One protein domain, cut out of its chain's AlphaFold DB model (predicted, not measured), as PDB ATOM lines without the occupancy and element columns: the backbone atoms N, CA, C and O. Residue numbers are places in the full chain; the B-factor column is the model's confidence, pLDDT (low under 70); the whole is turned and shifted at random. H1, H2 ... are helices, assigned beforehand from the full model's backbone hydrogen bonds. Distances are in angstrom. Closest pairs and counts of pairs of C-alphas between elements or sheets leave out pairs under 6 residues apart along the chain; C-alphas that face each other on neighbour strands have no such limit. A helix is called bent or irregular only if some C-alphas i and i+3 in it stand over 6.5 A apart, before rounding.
ATOM      1  N   HIS A  10      26.699  -7.714  16.901       87.69
ATOM      2  CA  HIS A  10      25.842  -7.161  15.853       87.69
ATOM      3  C   HIS A  10      26.200  -5.700  15.560       87.69
ATOM      4  O   HIS A  10      26.435  -5.340  14.410       87.69
ATOM      5  N   THR A  11      26.354  -4.883  16.606       87.06
ATOM      6  CA  THR A  11      26.723  -3.469  16.460       87.06
ATOM      7  C   THR A  11      28.147  -3.303  15.941       87.06
ATOM      8  O   THR A  11      28.401  -2.421  15.136       87.06
ATOM      9  N   ILE A  12      29.092  -4.140  16.371       87.19
ATOM     10  CA  ILE A  12      30.487  -4.039  15.917       87.19
ATOM     11  C   ILE A  12      30.636  -4.501  14.458       87.19
ATOM     12  O   ILE A  12      31.467  -3.965  13.728       87.19
ATOM     13  N   TRP A  13      29.865  -5.502  14.031       88.69
ATOM     14  CA  TRP A  13      29.989  -6.115  12.711       88.69
ATOM     15  C   TRP A  13      29.177  -5.385  11.641       88.69
ATOM     16  O   TRP A  13      29.734  -5.034  10.607       88.69
ATOM     17  N   PHE A  14      27.888  -5.129  11.895       86.81
ATOM     18  CA  PHE A  14      26.930  -4.628  10.897       86.81
ATOM     19  C   PHE A  14      26.797  -3.100  10.841       86.81
ATOM     20  O   PHE A  14      25.978  -2.590  10.081       86.81
ATOM     21  N   HIS A  15      27.568  -2.354  11.633       86.75
ATOM     22  CA  HIS A  15      27.632  -0.897  11.505       86.75
ATOM     23  C   HIS A  15      28.299  -0.488  10.179       86.75
ATOM     24  O   HIS A  15      29.141  -1.223   9.666       86.75
ATOM     25  N   GLU A  16      27.966   0.690   9.639       79.88
ATOM     26  CA  GLU A  16      28.513   1.187   8.360       79.88
ATOM     27  C   GLU A  16      30.050   1.261   8.374       79.88
ATOM     28  O   GLU A  16      30.714   0.845   7.430       79.88
ATOM     29  N   GLU A  17      30.621   1.699   9.499       81.56
ATOM     30  CA  GLU A  17      32.068   1.670   9.777       81.56
ATOM     31  C   GLU A  17      32.510   0.444  10.609       81.56
ATOM     32  O   GLU A  17      33.513   0.482  11.321       81.56
ATOM     33  N   GLY A  18      31.727  -0.635  10.583       83.00
ATOM     34  CA  GLY A  18      31.945  -1.846  11.372       83.00
ATOM     35  C   GLY A  18      33.074  -2.742  10.855       83.00
ATOM     36  O   GLY A  18      33.645  -2.543   9.779       83.00
ATOM     37  N   LEU A  19      33.376  -3.797  11.618       84.12
ATOM     38  CA  LEU A  19      34.442  -4.753  11.289       84.12
ATOM     39  C   LEU A  19      34.226  -5.465   9.947       84.12
ATOM     40  O   LEU A  19      35.214  -5.833   9.313       84.12
ATOM     41  N   ARG A  20      32.974  -5.611   9.486       84.88
ATOM     42  CA  ARG A  20      32.642  -6.231   8.194       84.88
ATOM     43  C   ARG A  20      33.346  -5.540   7.019       84.88
ATOM     44  O   ARG A  20      33.860  -6.217   6.134       84.88
ATOM     45  N   GLY A  21      33.437  -4.207   7.035       80.25
ATOM     46  CA  GLY A  21      34.121  -3.417   6.000       80.25
ATOM     47  C   GLY A  21      35.638  -3.283   6.197       80.25
ATOM     48  O   GLY A  21      36.350  -2.853   5.291       80.25
ATOM     49  N   GLN A  22      36.162  -3.661   7.366       84.50
ATOM     50  CA  GLN A  22      37.553  -3.427   7.767       84.50
ATOM     51  C   GLN A  22      38.367  -4.730   7.818       84.50
ATOM     52  O   GLN A  22      38.956  -5.090   8.840       84.50
ATOM     53  N   SER A  23      38.459  -5.426   6.682       76.12
ATOM     54  CA  SER A  23      39.174  -6.712   6.566       76.12
ATOM     55  C   SER A  23      40.642  -6.650   7.016       76.12
ATOM     56  O   SER A  23      41.165  -7.610   7.583       76.12
ATOM     57  N   HIS A  24      41.306  -5.505   6.827       80.31
ATOM     58  CA  HIS A  24      42.680  -5.276   7.279       80.31
ATOM     59  C   HIS A  24      42.822  -5.322   8.810       80.31
ATOM     60  O   HIS A  24      43.800  -5.875   9.310       80.31
ATOM     61  N   VAL A  25      41.846  -4.797   9.562       81.75
ATOM     62  CA  VAL A  25      41.837  -4.865  11.033       81.75
ATOM     63  C   VAL A  25      41.642  -6.309  11.471       81.75
ATOM     64  O   VAL A  25      42.407  -6.812  12.290       81.75
ATOM     65  N   LEU A  26      40.670  -7.003  10.874       78.62
ATOM     66  CA  LEU A  26      40.369  -8.397  11.198       78.62
ATOM     67  C   LEU A  26      41.561  -9.332  10.965       78.62
ATOM     68  O   LEU A  26      41.833 -10.184  11.804       78.62
ATOM     69  N   ASN A  27      42.301  -9.151   9.868       78.75
ATOM     70  CA  ASN A  27      43.486  -9.958   9.562       78.75
ATOM     71  C   ASN A  27      44.638  -9.748  10.559       78.75
ATOM     72  O   ASN A  27      45.450 -10.650  10.749       78.75
ATOM     73  N   ASN A  28      44.703  -8.582  11.205       82.81
ATOM     74  CA  ASN A  28      45.723  -8.269  12.207       82.81
ATOM     75  C   ASN A  28      45.323  -8.706  13.625       82.81
ATOM     76  O   ASN A  28      46.171  -8.757  14.518       82.81
ATOM     77  N   LEU A  29      44.046  -9.028  13.857       83.44
ATOM     78  CA  LEU A  29      43.581  -9.508  15.151       83.44
ATOM     79  C   LEU A  29      44.013 -10.958  15.378       83.44
ATOM     80  O   LEU A  29      43.696 -11.874  14.624       83.44
ATOM     81  N   ALA A  30      44.697 -11.185  16.494       83.38
ATOM     82  CA  ALA A  30      45.052 -12.525  16.923       83.38
ATOM     83  C   ALA A  30      43.827 -13.311  17.427       83.38
ATOM     84  O   ALA A  30      42.851 -12.754  17.935       83.38
ATOM     85  N   ALA A  31      43.925 -14.643  17.392       83.94
ATOM     86  CA  ALA A  31      42.851 -15.547  17.812       83.94
ATOM     87  C   ALA A  31      42.315 -15.275  19.234       83.94
ATOM     88  O   ALA A  31      41.132 -15.482  19.493       83.94
ATOM     89  N   HIS A  32      43.159 -14.791  20.152       84.50
ATOM     90  CA  HIS A  32      42.755 -14.476  21.525       84.50
ATOM     91  C   HIS A  32      41.828 -13.251  21.635       84.50
ATOM     92  O   HIS A  32      41.122 -13.124  22.630       84.50
ATOM     93  N   HIS A  33      41.792 -12.383  20.619       87.06
ATOM     94  CA  HIS A  33      40.807 -11.305  20.504       87.06
ATOM     95  C   HIS A  33      39.537 -11.773  19.784       87.06
ATOM     96  O   HIS A  33      38.429 -11.428  20.192       87.06
ATOM     97  N   LEU A  34      39.696 -12.600  18.747       87.69
ATOM     98  CA  LEU A  34      38.591 -13.074  17.910       87.69
ATOM     99  C   LEU A  34      37.655 -14.040  18.648       87.69
ATOM    100  O   LEU A  34      36.441 -13.930  18.525       87.69
ATOM    101  N   VAL A  35      38.194 -14.966  19.448       90.25
ATOM    102  CA  VAL A  35      37.380 -15.975  20.150       90.25
ATOM    103  C   VAL A  35      36.376 -15.335  21.127       90.25
ATOM    104  O   VAL A  35      35.188 -15.632  21.014       90.25
ATOM    105  N   PRO A  36      36.773 -14.429  22.045       89.94
ATOM    106  CA  PRO A  36      35.811 -13.740  22.903       89.94
ATOM    107  C   PRO A  36      34.790 -12.909  22.122       89.94
ATOM    108  O   PRO A  36      33.620 -12.897  22.497       89.94
ATOM    109  N   LEU A  37      35.213 -12.246  21.041       88.69
ATOM    110  CA  LEU A  37      34.324 -11.452  20.196       88.69
ATOM    111  C   LEU A  37      33.232 -12.331  19.573       88.69
ATOM    112  O   LEU A  37      32.048 -12.064  19.757       88.69
ATOM    113  N   PHE A  38      33.614 -13.423  18.911       90.62
ATOM    114  CA  PHE A  38      32.669 -14.333  18.261       90.62
ATOM    115  C   PHE A  38      31.823 -15.131  19.249       90.62
ATOM    116  O   PHE A  38      30.697 -15.492  18.923       90.62
ATOM    117  N   SER A  39      32.279 -15.308  20.494       90.38
ATOM    118  CA  SER A  39      31.456 -15.923  21.541       90.38
ATOM    119  C   SER A  39      30.159 -15.155  21.852       90.38
ATOM    120  O   SER A  39      29.248 -15.700  22.481       90.38
ATOM    121  N   LEU A  40      30.060 -13.893  21.413       92.88
ATOM    122  CA  LEU A  40      28.876 -13.051  21.576       92.88
ATOM    123  C   LEU A  40      27.771 -13.352  20.559       92.88
ATOM    124  O   LEU A  40      26.636 -12.961  20.807       92.88
ATOM    125  N   VAL A  41      28.060 -14.077  19.472       95.00
ATOM    126  CA  VAL A  41      27.095 -14.362  18.394       95.00
ATOM    127  C   VAL A  41      25.809 -14.973  18.945       95.00
ATOM    128  O   VAL A  41      24.735 -14.391  18.815       95.00
ATOM    129  N   SER A  42      25.908 -16.109  19.640       94.56
ATOM    130  CA  SER A  42      24.708 -16.758  20.183       94.56
ATOM    131  C   SER A  42      24.053 -15.968  21.315       94.56
ATOM    132  O   SER A  42      22.858 -16.119  21.550       94.56
ATOM    133  N   TYR A  43      24.813 -15.129  22.027       93.06
ATOM    134  CA  TYR A  43      24.273 -14.273  23.080       93.06
ATOM    135  C   TYR A  43      23.429 -13.136  22.500       93.06
ATOM    136  O   TYR A  43      22.338 -12.875  22.996       93.06
ATOM    137  N   ASP A  44      23.905 -12.465  21.453       94.25
ATOM    138  CA  ASP A  44      23.157 -11.377  20.823       94.25
ATOM    139  C   ASP A  44      21.906 -11.895  20.117       94.25
ATOM    140  O   ASP A  44      20.869 -11.233  20.174       94.25
ATOM    141  N   VAL A  45      21.963 -13.108  19.564       95.44
ATOM    142  CA  VAL A  45      20.778 -13.825  19.082       95.44
ATOM    143  C   VAL A  45      19.799 -14.122  20.225       95.44
ATOM    144  O   VAL A  45      18.633 -13.751  20.148       95.44
ATOM    145  N   GLU A  46      20.264 -14.701  21.336       93.31
ATOM    146  CA  GLU A  46      19.433 -14.976  22.523       93.31
ATOM    147  C   GLU A  46      18.794 -13.705  23.116       93.31
ATOM    148  O   GLU A  46      17.708 -13.754  23.693       93.31
ATOM    149  N   LYS A  47      19.462 -12.552  22.994       92.31
ATOM    150  CA  LYS A  47      18.946 -11.246  23.432       92.31
ATOM    151  C   LYS A  47      18.105 -10.523  22.381       92.31
ATOM    152  O   LYS A  47      17.655  -9.415  22.668       92.31
ATOM    153  N   GLY A  48      17.901 -11.106  21.201       91.69
ATOM    154  CA  GLY A  48      17.139 -10.501  20.107       91.69
ATOM    155  C   GLY A  48      17.813  -9.282  19.469       91.69
ATOM    156  O   GLY A  48      17.150  -8.507  18.787       91.69
ATOM    157  N   LYS A  49      19.116  -9.079  19.697       91.75
ATOM    158  CA  LYS A  49      19.905  -8.012  19.059       91.75
ATOM    159  C   LYS A  49      20.374  -8.389  17.656       91.75
ATOM    160  O   LYS A  49      20.707  -7.504  16.880       91.75
ATOM    161  N   MET A  50      20.444  -9.685  17.368       93.38
ATOM    162  CA  MET A  50      20.862 -10.239  16.085       93.38
ATOM    163  C   MET A  50      19.863 -11.309  15.655       93.38
ATOM    164  O   MET A  50      19.411 -12.093  16.486       93.38
ATOM    165  N   THR A  51      19.512 -11.354  14.373       95.44
ATOM    166  CA  THR A  51      18.663 -12.425  13.829       95.44
ATOM    167  C   THR A  51      19.485 -13.681  13.529       95.44
ATOM    168  O   THR A  51      20.707 -13.608  13.387       95.44
ATOM    169  N   VAL A  52      18.827 -14.840  13.395       96.06
ATOM    170  CA  VAL A  52      19.492 -16.081  12.943       96.06
ATOM    171  C   VAL A  52      20.144 -15.868  11.577       96.06
ATOM    172  O   VAL A  52      21.319 -16.169  11.419       96.06
ATOM    173  N   PHE A  53      19.438 -15.221  10.648       95.50
ATOM    174  CA  PHE A  53      19.961 -14.885   9.322       95.50
ATOM    175  C   PHE A  53      21.250 -14.047   9.376       95.50
ATOM    176  O   PHE A  53      22.214 -14.338   8.677       95.50
ATOM    177  N   GLN A  54      21.308 -13.031  10.243       94.62
ATOM    178  CA  GLN A  54      22.529 -12.238  10.437       94.62
ATOM    179  C   GLN A  54      23.670 -13.077  11.027       94.62
ATOM    180  O   GLN A  54      24.831 -12.882  10.670       94.62
ATOM    181  N   ALA A  55      23.360 -14.017  11.924       96.06
ATOM    182  CA  ALA A  55      24.356 -14.940  12.456       96.06
ATOM    183  C   ALA A  55      24.897 -15.883  11.367       96.06
ATOM    184  O   ALA A  55      26.105 -16.103  11.309       96.06
ATOM    185  N   GLU A  56      24.028 -16.396  10.493       95.50
ATOM    186  CA  GLU A  56      24.393 -17.233   9.344       95.50
ATOM    187  C   GLU A  56      25.254 -16.475   8.332       95.50
ATOM    188  O   GLU A  56      26.278 -16.997   7.895       95.50
ATOM    189  N   GLU A  57      24.885 -15.234   8.005       93.50
ATOM    190  CA  GLU A  57      25.656 -14.357   7.121       93.50
ATOM    191  C   GLU A  57      27.068 -14.131   7.681       93.50
ATOM    192  O   GLU A  57      28.059 -14.397   7.002       93.50
ATOM    193  N   LEU A  58      27.170 -13.739   8.956       92.25
ATOM    194  CA  LEU A  58      28.448 -13.549   9.644       92.25
ATOM    195  C   LEU A  58      29.273 -14.843   9.697       92.25
ATOM    196  O   LEU A  58      30.491 -14.813   9.514       92.25
ATOM    197  N   TYR A  59      28.629 -15.985   9.946       93.75
ATOM    198  CA  TYR A  59      29.288 -17.287   9.969       93.75
ATOM    199  C   TYR A  59      29.852 -17.662   8.597       93.75
ATOM    200  O   TYR A  59      31.027 -18.018   8.513       93.75
ATOM    201  N   ALA A  60      29.055 -17.548   7.535       91.06
ATOM    202  CA  ALA A  60      29.471 -17.868   6.174       91.06
ATOM    203  C   ALA A  60      30.636 -16.975   5.719       91.06
ATOM    204  O   ALA A  60      31.660 -17.488   5.264       91.06
ATOM    205  N   GLU A  61      30.531 -15.659   5.933       88.12
ATOM    206  CA  GLU A  61      31.592 -14.700   5.602       88.12
ATOM    207  C   GLU A  61      32.912 -15.037   6.303       88.12
ATOM    208  O   GLU A  61      33.984 -15.013   5.692       88.12
ATOM    209  N   LEU A  62      32.851 -15.368   7.594       87.44
ATOM    210  CA  LEU A  62      34.046 -15.631   8.386       87.44
ATOM    211  C   LEU A  62      34.653 -17.001   8.111       87.44
ATOM    212  O   LEU A  62      35.876 -17.112   8.085       87.44
ATOM    213  N   MET A  63      33.838 -18.036   7.910       85.94
ATOM    214  CA  MET A  63      34.324 -19.404   7.697       85.94
ATOM    215  C   MET A  63      35.163 -19.553   6.428       85.94
ATOM    216  O   MET A  63      36.039 -20.424   6.395       85.94
ATOM    217  N   ASP A  64      34.937 -18.689   5.441       77.38
ATOM    218  CA  ASP A  64      35.674 -18.665   4.177       77.38
ATOM    219  C   ASP A  64      36.827 -17.636   4.173       77.38
ATOM    220  O   ASP A  64      37.675 -17.639   3.277       77.38
ATOM    221  N   HIS A  65      36.932 -16.792   5.207       75.31
ATOM    222  CA  HIS A  65      37.971 -15.768   5.333       75.31
ATOM    223  C   HIS A  65      39.289 -16.294   5.931       75.31
ATOM    224  O   HIS A  65      39.318 -17.123   6.844       75.31
ATOM    225  N   SER A  66      40.417 -15.701   5.508       63.41
ATOM    226  CA  SER A  66      41.750 -15.962   6.087       63.41
ATOM    227  C   SER A  66      41.808 -15.726   7.600       63.41
ATOM    228  O   SER A  66      42.550 -16.399   8.309       63.41
ATOM    229  N   VAL A  67      40.978 -14.809   8.101       63.97
ATOM    230  CA  VAL A  67      40.826 -14.452   9.522       63.97
ATOM    231  C   VAL A  67      40.437 -15.663  10.373       63.97
ATOM    232  O   VAL A  67      40.882 -15.800  11.513       63.97
ATOM    233  N   ALA A  68      39.640 -16.578   9.820       60.72
ATOM    234  CA  ALA A  68      39.236 -17.790  10.512       60.72
ATOM    235  C   ALA A  68      40.244 -18.939  10.350       60.72
ATOM    236  O   ALA A  68      40.045 -19.990  10.949       60.72
ATOM    237  N   GLN A  69      41.354 -18.783   9.613       66.62
ATOM    238  CA  GLN A  69      42.351 -19.856   9.438       66.62
ATOM    239  C   GLN A  69      42.828 -20.514  10.742       66.62
ATOM    240  O   GLN A  69      43.058 -21.732  10.735       66.62
ATOM    241  N   PRO A  70      42.961 -19.803  11.881       83.56
ATOM    242  CA  PRO A  70      43.188 -20.483  13.142       83.56
ATOM    243  C   PRO A  70      41.996 -21.393  13.456       83.56
ATOM    244  O   PRO A  70      40.913 -20.927  13.800       83.56
ATOM    245  N   LYS A  71      42.208 -22.717  13.445       87.31
ATOM    246  CA  LYS A  71      41.159 -23.721  13.734       87.31
ATOM    247  C   LYS A  71      40.392 -23.480  15.038       87.31
ATOM    248  O   LYS A  71      39.282 -23.975  15.205       87.31
ATOM    249  N   ILE A  72      40.997 -22.770  15.991       88.69
ATOM    250  CA  ILE A  72      40.348 -22.367  17.240       88.69
ATOM    251  C   ILE A  72      39.221 -21.349  17.021       88.69
ATOM    252  O   ILE A  72      38.196 -21.461  17.684       88.69
ATOM    253  N   VAL A  73      39.389 -20.420  16.077       90.75
ATOM    254  CA  VAL A  73      38.403 -19.398  15.702       90.75
ATOM    255  C   VAL A  73      37.253 -20.045  14.932       90.75
ATOM    256  O   VAL A  73      36.106 -19.892  15.339       90.75
ATOM    257  N   GLN A  74      37.552 -20.864  13.916       91.94
ATOM    258  CA  GLN A  74      36.543 -21.671  13.204       91.94
ATOM    259  C   GLN A  74      35.707 -22.531  14.154       91.94
ATOM    260  O   GLN A  74      34.487 -22.594  14.046       91.94
ATOM    261  N   ARG A  75      36.360 -23.192  15.117       94.25
ATOM    262  CA  ARG A  75      35.656 -23.990  16.123       94.25
ATOM    263  C   ARG A  75      34.729 -23.141  16.980       94.25
ATOM    264  O   ARG A  75      33.642 -23.607  17.299       94.25
ATOM    265  N   GLU A  76      35.168 -21.955  17.394       94.62
ATOM    266  CA  GLU A  76      34.322 -21.062  18.181       94.62
ATOM    267  C   GLU A  76      33.099 -20.632  17.375       94.62
ATOM    268  O   GLU A  76      31.986 -20.844  17.835       94.62
ATOM    269  N   LEU A  77      33.286 -20.148  16.146       94.62
ATOM    270  CA  LEU A  77      32.191 -19.762  15.252       94.62
ATOM    271  C   LEU A  77      31.178 -20.898  15.054       94.62
ATOM    272  O   LEU A  77      29.982 -20.704  15.264       94.62
ATOM    273  N   ALA A  78      31.653 -22.108  14.754       96.50
ATOM    274  CA  ALA A  78      30.779 -23.266  14.584       96.50
ATOM    275  C   ALA A  78      30.052 -23.652  15.885       96.50
ATOM    276  O   ALA A  78      28.855 -23.926  15.865       96.50
ATOM    277  N   ASN A  79      30.726 -23.615  17.043       97.31
ATOM    278  CA  ASN A  79      30.073 -23.850  18.338       97.31
ATOM    279  C   ASN A  79      28.956 -22.829  18.611       97.31
ATOM    280  O   ASN A  79      27.919 -23.184  19.175       97.31
ATOM    281  N   GLN A  80      29.175 -21.568  18.234       97.31
ATOM    282  CA  GLN A  80      28.186 -20.506  18.387       97.31
ATOM    283  C   GLN A  80      26.986 -20.733  17.468       97.31
ATOM    284  O   GLN A  80      25.859 -20.620  17.945       97.31
ATOM    285  N   MET A  81      27.199 -21.158  16.220       97.94
ATOM    286  CA  MET A  81      26.107 -21.510  15.304       97.94
ATOM    287  C   MET A  81      25.296 -22.712  15.778       97.94
ATOM    288  O   MET A  81      24.070 -22.643  15.806       97.94
ATOM    289  N   VAL A  82      25.946 -23.772  16.273       98.19
ATOM    290  CA  VAL A  82      25.232 -24.901  16.898       98.19
ATOM    291  C   VAL A  82      24.330 -24.406  18.033       98.19
ATOM    292  O   VAL A  82      23.194 -24.860  18.170       98.19
ATOM    293  N   ARG A  83      24.802 -23.448  18.845       97.75
ATOM    294  CA  ARG A  83      23.989 -22.842  19.907       97.75
ATOM    295  C   ARG A  83      22.842 -21.991  19.355       97.75
ATOM    296  O   ARG A  83      21.753 -22.092  19.910       97.75
ATOM    297  N   VAL A  84      23.069 -21.189  18.315       97.94
ATOM    298  CA  VAL A  84      22.037 -20.365  17.653       97.94
ATOM    299  C   VAL A  84      20.884 -21.235  17.154       97.94
ATOM    300  O   VAL A  84      19.743 -20.983  17.538       97.94
ATOM    301  N   TYR A  85      21.187 -22.300  16.414       98.31
ATOM    302  CA  TYR A  85      20.179 -23.226  15.897       98.31
ATOM    303  C   TYR A  85      19.424 -23.955  17.016       98.31
ATOM    304  O   TYR A  85      18.201 -24.055  16.993       98.31
ATOM    305  N   CYS A  86      20.118 -24.379  18.081       96.75
ATOM    306  CA  CYS A  86      19.451 -24.975  19.244       96.75
ATOM    307  C   CYS A  86      18.506 -24.004  19.974       96.75
ATOM    308  O   CYS A  86      17.575 -24.462  20.628       96.75
ATOM    309  N   LEU A  87      18.759 -22.690  19.934       95.38
ATOM    310  CA  LEU A  87      17.870 -21.684  20.533       95.38
ATOM    311  C   LEU A  87      16.581 -21.477  19.719       95.38
ATOM    312  O   LEU A  87      15.618 -20.961  20.277       95.38
ATOM    313  N   HIS A  88      16.575 -21.874  18.444       95.56
ATOM    314  CA  HIS A  88      15.467 -21.693  17.497       95.56
ATOM    315  C   HIS A  88      14.810 -23.014  17.093       95.56
ATOM    316  O   HIS A  88      14.035 -23.060  16.148       95.56
ATOM    317  N   ASP A  89      15.097 -24.090  17.826       95.31
ATOM    318  CA  ASP A  89      14.557 -25.429  17.582       95.31
ATOM    319  C   ASP A  89      14.946 -26.065  16.236       95.31
ATOM    320  O   ASP A  89      14.373 -27.063  15.805       95.31
ATOM    321  N   GLU A  90      16.018 -25.564  15.628       96.25
ATOM    322  CA  GLU A  90      16.542 -25.976  14.324       96.25
ATOM    323  C   GLU A  90      17.635 -27.052  14.475       96.25
ATOM    324  O   GLU A  90      18.803 -26.882  14.123       96.25
ATOM    325  N   ILE A  91      17.281 -28.198  15.063       95.62
ATOM    326  CA  ILE A  91      18.270 -29.224  15.446       95.62
ATOM    327  C   ILE A  91      18.979 -29.859  14.256       95.62
ATOM    328  O   ILE A  91      20.172 -30.151  14.358       95.62
ATOM    329  N   ASP A  92      18.284 -30.066  13.141       95.94
ATOM    330  CA  ASP A  92      18.908 -30.664  11.962       95.94
ATOM    331  C   ASP A  92      20.003 -29.734  11.398       95.94
ATOM    332  O   ASP A  92      21.125 -30.189  11.185       95.94
ATOM    333  N   GLN A  93      19.768 -28.415  11.343       97.56
ATOM    334  CA  GLN A  93      20.797 -27.433  10.958       97.56
ATOM    335  C   GLN A  93      21.965 -27.397  11.957       97.56
ATOM    336  O   GLN A  93      23.134 -27.314  11.574       97.56
ATOM    337  N   ALA A  94      21.682 -27.535  13.255       97.94
ATOM    338  CA  ALA A  94      22.730 -27.667  14.265       97.94
ATOM    339  C   ALA A  94      23.602 -28.920  14.036       97.94
ATOM    340  O   ALA A  94      24.812 -28.885  14.272       97.94
ATOM    341  N   MET A  95      23.012 -30.031  13.585       97.31
ATOM    342  CA  MET A  95      23.745 -31.247  13.225       97.31
ATOM    343  C   MET A  95      24.556 -31.056  11.938       97.31
ATOM    344  O   MET A  95      25.710 -31.494  11.904       97.31
ATOM    345  N   ASP A  96      24.023 -30.341  10.947       97.62
ATOM    346  CA  ASP A  96      24.713 -30.022   9.691       97.62
ATOM    347  C   ASP A  96      25.996 -29.215   9.930       97.62
ATOM    348  O   ASP A  96      27.048 -29.549   9.382       97.62
ATOM    349  N   VAL A  97      25.979 -28.235  10.844       97.62
ATOM    350  CA  VAL A  97      27.199 -27.505  11.251       97.62
ATOM    351  C   VAL A  97      28.256 -28.462  11.815       97.62
ATOM    352  O   VAL A  97      29.451 -28.331  11.544       97.62
ATOM    353  N   ILE A  98      27.853 -29.476  12.583       97.06
ATOM    354  CA  ILE A  98      28.785 -30.470  13.139       97.06
ATOM    355  C   ILE A  98      29.342 -31.386  12.036       97.06
ATOM    356  O   ILE A  98      30.501 -31.830  12.117       97.06
ATOM    357  N   GLU A  99      28.547 -31.677  11.007       96.56
ATOM    358  CA  GLU A  99      29.002 -32.358   9.793       96.56
ATOM    359  C   GLU A  99      30.006 -31.514   9.005       96.56
ATOM    360  O   GLU A  99      31.085 -32.014   8.666       96.56
ATOM    361  N   GLU A 100      29.747 -30.220   8.841       95.12
ATOM    362  CA  GLU A 100      30.674 -29.265   8.233       95.12
ATOM    363  C   GLU A 100      32.003 -29.206   9.003       95.12
ATOM    364  O   GLU A 100      33.082 -29.325   8.410       95.12
ATOM    365  N   MET A 101      31.953 -29.134  10.341       94.88
ATOM    366  CA  MET A 101      33.148 -29.182  11.190       94.88
ATOM    367  C   MET A 101      33.976 -30.443  10.926       94.88
ATOM    368  O   MET A 101      35.208 -30.380  10.879       94.88
ATOM    369  N   ARG A 102      33.326 -31.597  10.720       92.88
ATOM    370  CA  ARG A 102      34.016 -32.844  10.361       92.88
ATOM    371  C   ARG A 102      34.709 -32.725   9.013       92.88
ATOM    372  O   ARG A 102      35.888 -33.067   8.916       92.88
ATOM    373  N   ALA A 103      33.981 -32.264   7.998       93.31
ATOM    374  CA  ALA A 103      34.472 -32.137   6.632       93.31
ATOM    375  C   ALA A 103      35.685 -31.197   6.567       93.31
ATOM    376  O   ALA A 103      36.718 -31.548   5.994       93.31
ATOM    377  N   LYS A 104      35.621 -30.063   7.276       90.88
ATOM    378  CA  LYS A 104      36.703 -29.070   7.397       90.88
ATOM    379  C   LYS A 104      37.809 -29.470   8.392       90.88
ATOM    380  O   LYS A 104      38.765 -28.724   8.605       90.88
ATOM    381  N   ARG A 105      37.741 -30.666   9.000       90.75
ATOM    382  CA  ARG A 105      38.697 -31.166  10.016       90.75
ATOM    383  C   ARG A 105      38.880 -30.190  11.189       90.75
ATOM    384  O   ARG A 105      39.998 -30.015  11.705       90.75
ATOM    385  N   ILE A 106      37.788 -29.551  11.593       91.81
ATOM    386  CA  ILE A 106      37.676 -28.722  12.786       91.81
ATOM    387  C   ILE A 106      37.356 -29.650  13.950       91.81
ATOM    388  O   ILE A 106      36.453 -30.484  13.913       91.81
ATOM    389  N   ARG A 107      38.145 -29.531  15.012       89.56
ATOM    390  CA  ARG A 107      38.006 -30.399  16.175       89.56
ATOM    391  C   ARG A 107      36.752 -30.030  16.963       89.56
ATOM    392  O   ARG A 107      36.701 -28.941  17.524       89.56
ATOM    393  N   ARG A 108      35.815 -30.959  17.100       92.38
ATOM    394  CA  ARG A 108      34.653 -30.814  17.985       92.38
ATOM    395  C   ARG A 108      35.017 -31.251  19.408       92.38
ATOM    396  O   ARG A 108      35.964 -32.016  19.618       92.38
ATOM    397  N   THR A 109      34.313 -30.721  20.400       91.94
ATOM    398  CA  THR A 109      34.508 -31.046  21.825       91.94
ATOM    399  C   THR A 109      33.158 -31.139  22.527       91.94
ATOM    400  O   THR A 109      32.114 -30.929  21.914       91.94
ATOM    401  N   PHE A 110      33.153 -31.404  23.836       91.06
ATOM    402  CA  PHE A 110      31.930 -31.308  24.631       91.06
ATOM    403  C   PHE A 110      31.190 -29.970  24.448       91.06
ATOM    404  O   PHE A 110      29.965 -29.970  24.409       91.06
ATOM    405  N   VAL A 111      31.908 -28.850  24.275       92.12
ATOM    406  CA  VAL A 111      31.297 -27.523  24.062       92.12
ATOM    407  C   VAL A 111      30.435 -27.500  22.800       92.12
ATOM    408  O   VAL A 111      29.365 -26.905  22.824       92.12
ATOM    409  N   THR A 112      30.846 -28.210  21.746       95.19
ATOM    410  CA  THR A 112      30.085 -28.339  20.497       95.19
ATOM    411  C   THR A 112      28.745 -29.041  20.722       95.19
ATOM    412  O   THR A 112      27.719 -28.587  20.242       95.19
ATOM    413  N   TYR A 113      28.727 -30.128  21.496       94.75
ATOM    414  CA  TYR A 113      27.517 -30.933  21.714       94.75
ATOM    415  C   TYR A 113      26.651 -30.454  22.890       94.75
ATOM    416  O   TYR A 113      25.498 -30.862  23.030       94.75
ATOM    417  N   ALA A 114      27.188 -29.605  23.770       93.69
ATOM    418  CA  ALA A 114      26.502 -29.160  24.978       93.69
ATOM    419  C   ALA A 114      25.155 -28.447  24.721       93.69
ATOM    420  O   ALA A 114      24.220 -28.734  25.475       93.69
ATOM    421  N   PRO A 115      25.001 -27.564  23.709       95.69
ATOM    422  CA  PRO A 115      23.709 -26.955  23.388       95.69
ATOM    423  C   PRO A 115      22.632 -27.993  23.052       95.69
ATOM    424  O   PRO A 115      21.556 -27.946  23.641       95.69
ATOM    425  N   LEU A 116      22.962 -28.997  22.233       96.06
ATOM    426  CA  LEU A 116      22.052 -30.090  21.870       96.06
ATOM    427  C   LEU A 116      21.605 -30.886  23.106       96.06
ATOM    428  O   LEU A 116      20.424 -31.162  23.288       96.06
ATOM    429  N   PHE A 117      22.522 -31.195  24.030       93.25
ATOM    430  CA  PHE A 117      22.145 -31.871  25.279       93.25
ATOM    431  C   PHE A 117      21.250 -31.037  26.193       93.25
ATOM    432  O   PHE A 117      20.459 -31.601  26.951       93.25
ATOM    433  N   ARG A 118      21.408 -29.711  26.192       92.19
ATOM    434  CA  ARG A 118      20.529 -28.815  26.955       92.19
ATOM    435  C   ARG A 118      19.147 -28.758  26.316       92.19
ATOM    436  O   ARG A 118      18.170 -28.907  27.039       92.19
ATOM    437  N   TYR A 119      19.094 -28.624  24.992       94.44
ATOM    438  CA  TYR A 119      17.867 -28.649  24.201       94.44
ATOM    439  C   TYR A 119      17.041 -29.911  24.463       94.44
ATOM    440  O   TYR A 119      15.872 -29.826  24.828       94.44
ATOM    441  N   ILE A 120      17.674 -31.081  24.347       93.38
ATOM    442  CA  ILE A 120      17.015 -32.381  24.518       93.38
ATOM    443  C   ILE A 120      16.484 -32.536  25.942       93.38
ATOM    444  O   ILE A 120      15.358 -32.975  26.146       93.38
ATOM    445  N   ARG A 121      17.276 -32.130  26.943       89.88
ATOM    446  CA  ARG A 121      16.856 -32.220  28.344       89.88
ATOM    447  C   ARG A 121      15.668 -31.323  28.655       89.88
ATOM    448  O   ARG A 121      14.813 -31.736  29.421       89.88
ATOM    449  N   ALA A 122      15.623 -30.119  28.087       91.06
ATOM    450  CA  ALA A 122      14.507 -29.201  28.299       91.06
ATOM    451  C   ALA A 122      13.169 -29.760  27.778       91.06
ATOM    452  O   ALA A 122      12.121 -29.317  28.231       91.06
ATOM    453  N   ARG A 123      13.216 -30.730  26.855       92.88
ATOM    454  CA  ARG A 123      12.049 -31.398  26.261       92.88
ATOM    455  C   ARG A 123      11.810 -32.820  26.761       92.88
ATOM    456  O   ARG A 123      10.824 -33.423  26.364       92.88
ATOM    457  N   GLU A 124      12.719 -33.357  27.572       91.25
ATOM    458  CA  GLU A 124      12.692 -34.757  28.026       91.25
ATOM    459  C   GLU A 124      12.612 -35.780  26.869       91.25
ATOM    460  O   GLU A 124      12.081 -36.878  27.014       91.25
ATOM    461  N   ASP A 125      13.189 -35.437  25.713       92.88
ATOM    462  CA  ASP A 125      13.105 -36.246  24.495       92.88
ATOM    463  C   ASP A 125      14.174 -37.356  24.477       92.88
ATOM    464  O   ASP A 125      15.326 -37.168  24.065       92.88
ATOM    465  N   ALA A 126      13.792 -38.540  24.955       90.94
ATOM    466  CA  ALA A 126      14.682 -39.695  25.021       90.94
ATOM    467  C   ALA A 126      15.088 -40.226  23.632       90.94
ATOM    468  O   ALA A 126      16.217 -40.696  23.462       90.94
ATOM    469  N   GLU A 127      14.212 -40.138  22.630       93.75
ATOM    470  CA  GLU A 127      14.500 -40.630  21.279       93.75
ATOM    471  C   GLU A 127      15.571 -39.770  20.610       93.75
ATOM    472  O   GLU A 127      16.581 -40.284  20.111       93.75
ATOM    473  N   LEU A 128      15.422 -38.444  20.692       93.25
ATOM    474  CA  LEU A 128      16.414 -37.503  20.188       93.25
ATOM    475  C   LEU A 128      17.744 -37.628  20.943       93.25
ATOM    476  O   LEU A 128      18.815 -37.501  20.342       93.25
ATOM    477  N   GLN A 129      17.707 -37.954  22.239       92.38
ATOM    478  CA  GLN A 129      18.913 -38.259  23.009       92.38
ATOM    479  C   GLN A 129      19.682 -39.451  22.430       92.38
ATOM    480  O   GLN A 129      20.908 -39.381  22.286       92.38
ATOM    481  N   VAL A 130      18.986 -40.535  22.083       91.81
ATOM    482  CA  VAL A 130      19.599 -41.719  21.464       91.81
ATOM    483  C   VAL A 130      20.129 -41.383  20.068       91.81
ATOM    484  O   VAL A 130      21.283 -41.714  19.774       91.81
ATOM    485  N   LYS A 131      19.356 -40.654  19.247       94.50
ATOM    486  CA  LYS A 131      19.784 -40.174  17.916       94.50
ATOM    487  C   LYS A 131      21.079 -39.363  18.012       94.50
ATOM    488  O   LYS A 131      22.030 -39.626  17.275       94.50
ATOM    489  N   LEU A 132      21.169 -38.437  18.970       93.38
ATOM    490  CA  LEU A 132      22.369 -37.627  19.194       93.38
ATOM    491  C   LEU A 132      23.579 -38.479  19.603       93.38
ATOM    492  O   LEU A 132      24.684 -38.257  19.111       93.38
ATOM    493  N   LEU A 133      23.399 -39.468  20.480       89.94
ATOM    494  CA  LEU A 133      24.489 -40.355  20.898       89.94
ATOM    495  C   LEU A 133      25.027 -41.200  19.737       89.94
ATOM    496  O   LEU A 133      26.247 -41.339  19.591       89.94
ATOM    497  N   GLN A 134      24.138 -41.726  18.893       91.44
ATOM    498  CA  GLN A 134      24.513 -42.451  17.678       91.44
ATOM    499  C   GLN A 134      25.242 -41.536  16.688       91.44
ATOM    500  O   GLN A 134      26.295 -41.905  16.164       91.44
ATOM    501  N   PHE A 135      24.737 -40.317  16.490       93.00
ATOM    502  CA  PHE A 135      25.390 -39.307  15.667       93.00
ATOM    503  C   PHE A 135      26.799 -38.990  16.180       93.00
ATOM    504  O   PHE A 135      27.768 -39.100  15.435       93.00
ATOM    505  N   MET A 136      26.964 -38.698  17.470       90.50
ATOM    506  CA  MET A 136      28.278 -38.453  18.074       90.50
ATOM    507  C   MET A 136      29.236 -39.628  17.886       90.50
ATOM    508  O   MET A 136      30.417 -39.430  17.598       90.50
ATOM    509  N   TYR A 137      28.741 -40.858  18.021       87.06
ATOM    510  CA  TYR A 137      29.538 -42.049  17.758       87.06
ATOM    511  C   TYR A 137      30.005 -42.112  16.292       87.06
ATOM    512  O   TYR A 137      31.199 -42.297  16.049       87.06
ATOM    513  N   LYS A 138      29.105 -41.869  15.328       90.31
ATOM    514  CA  LYS A 138      29.413 -41.786  13.885       90.31
ATOM    515  C   LYS A 138      30.418 -40.674  13.566       90.31
ATOM    516  O   LYS A 138      31.236 -40.825  12.654       90.31
ATOM    517  N   MET A 139      30.338 -39.548  14.273       89.75
ATOM    518  CA  MET A 139      31.131 -38.350  13.998       89.75
ATOM    519  C   MET A 139      32.543 -38.407  14.567       89.75
ATOM    520  O   MET A 139      33.470 -37.925  13.910       89.75
ATOM    521  N   GLU A 140      32.712 -38.989  15.753       86.50
ATOM    522  CA  GLU A 140      33.978 -38.965  16.496       86.50
ATOM    523  C   GLU A 140      34.758 -40.281  16.440       86.50
ATOM    524  O   GLU A 140      35.984 -40.263  16.543       86.50
ATOM    525  N   GLY A 141      34.084 -41.422  16.260       76.12
ATOM    526  CA  GLY A 141      34.725 -42.736  16.333       76.12
ATOM    527  C   GLY A 141      35.292 -43.066  17.726       76.12
ATOM    528  O   GLY A 141      35.247 -42.271  18.667       76.12
ATOM    529  N   GLY A 142      35.798 -44.289  17.899       69.00
ATOM    530  CA  GLY A 142      36.331 -44.764  19.180       69.00
ATOM    531  C   GLY A 142      37.856 -44.685  19.263       69.00
ATOM    532  O   GLY A 142      38.529 -45.321  18.458       69.00
TER     533      GLY A 142
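Overview. This is residues 10 to 142 of the 192 residues of an uncharacterized protein of Strigomonas culicis (UniProt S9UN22). Nearly parallel helices stand side by side in a slab with H6 in the middle: H3 and H4, end to end, and H5 are on one side of it, H7 and H8 on the other. H9 lies beyond H7 and H8 at one end of the slab, and the short H1 and H2 lie at the opposite end. The slab's longest axis crosses the helices; the spans are 47 by 33 by 20 A, and residues 122 to 127 stick out. The printed part has 133 residues with nine named helices, H1 to H9 in chain order, and no named strand: all helix, compact, with a radius of gyration of the C-alphas of 15.2 A.

Arrangement. Begin at the hub, H6, residues 71 to 87. It touches H7, residues 91 to 103, at Val 82 and Ala 94, whose C-alphas are 4.6 A apart; this hairpin has a shallow tilt of 14 degrees. H6 also touches H8, residues 110 to 123, the same way at 5 degrees, closest at the C-alphas of Asn 79 and Thr 112, 5.0 A. H8 touches H9, residues 126 to 140, with residues 117 to 120 alone; C-alphas 120 and 129 are the closest, 6.4 A. H6 to H9 form an up and down bundle, each running against the one before. H6 also touches H3, residues 31 to 38, where C-alphas 35 and 73 are the closest, 5.7 A; H4, residues 41 to 46, where C-alphas 42 and 84 are the closest, 5.2 A; and H5, residues 52 to 63, where C-alphas 63 and 74 are the closest, 6.4 A. H1, residues 10 to 14, is near H5; H2, residues 23 to 28, is only just apart from H3, at 8.4 A. Every O i to N i+4 pair is within hydrogen-bond range in H1, H2, H4, H5, H6 and H9; the counts are 3 of 4 in H3, 8 of 9 in H7 and 8 of 10 in H8.

Along the chain. Find C-alpha 71 at (41.159, -23.721, 13.734); from there H6 runs 24.3 A to C-alpha 87 at (17.870, -21.684, 20.533). H5 spans 16.1 A, H7 18.7 A and H8 19.9 A. H8 is irregular: C-alphas 112 and 115 are 7.1 A apart. H9 runs 21.1 A to C-alpha 140 at (33.978, -38.965, 16.496).

Size, cuts and confidence. The C-alphas of Glu 16 and Gly 142, the two farthest apart, are 47.9 A from each other. The printed part has no cut and no long link. Its mean pLDDT is 90.0; look for values under 70 at residues 66 to 69 and residue 142.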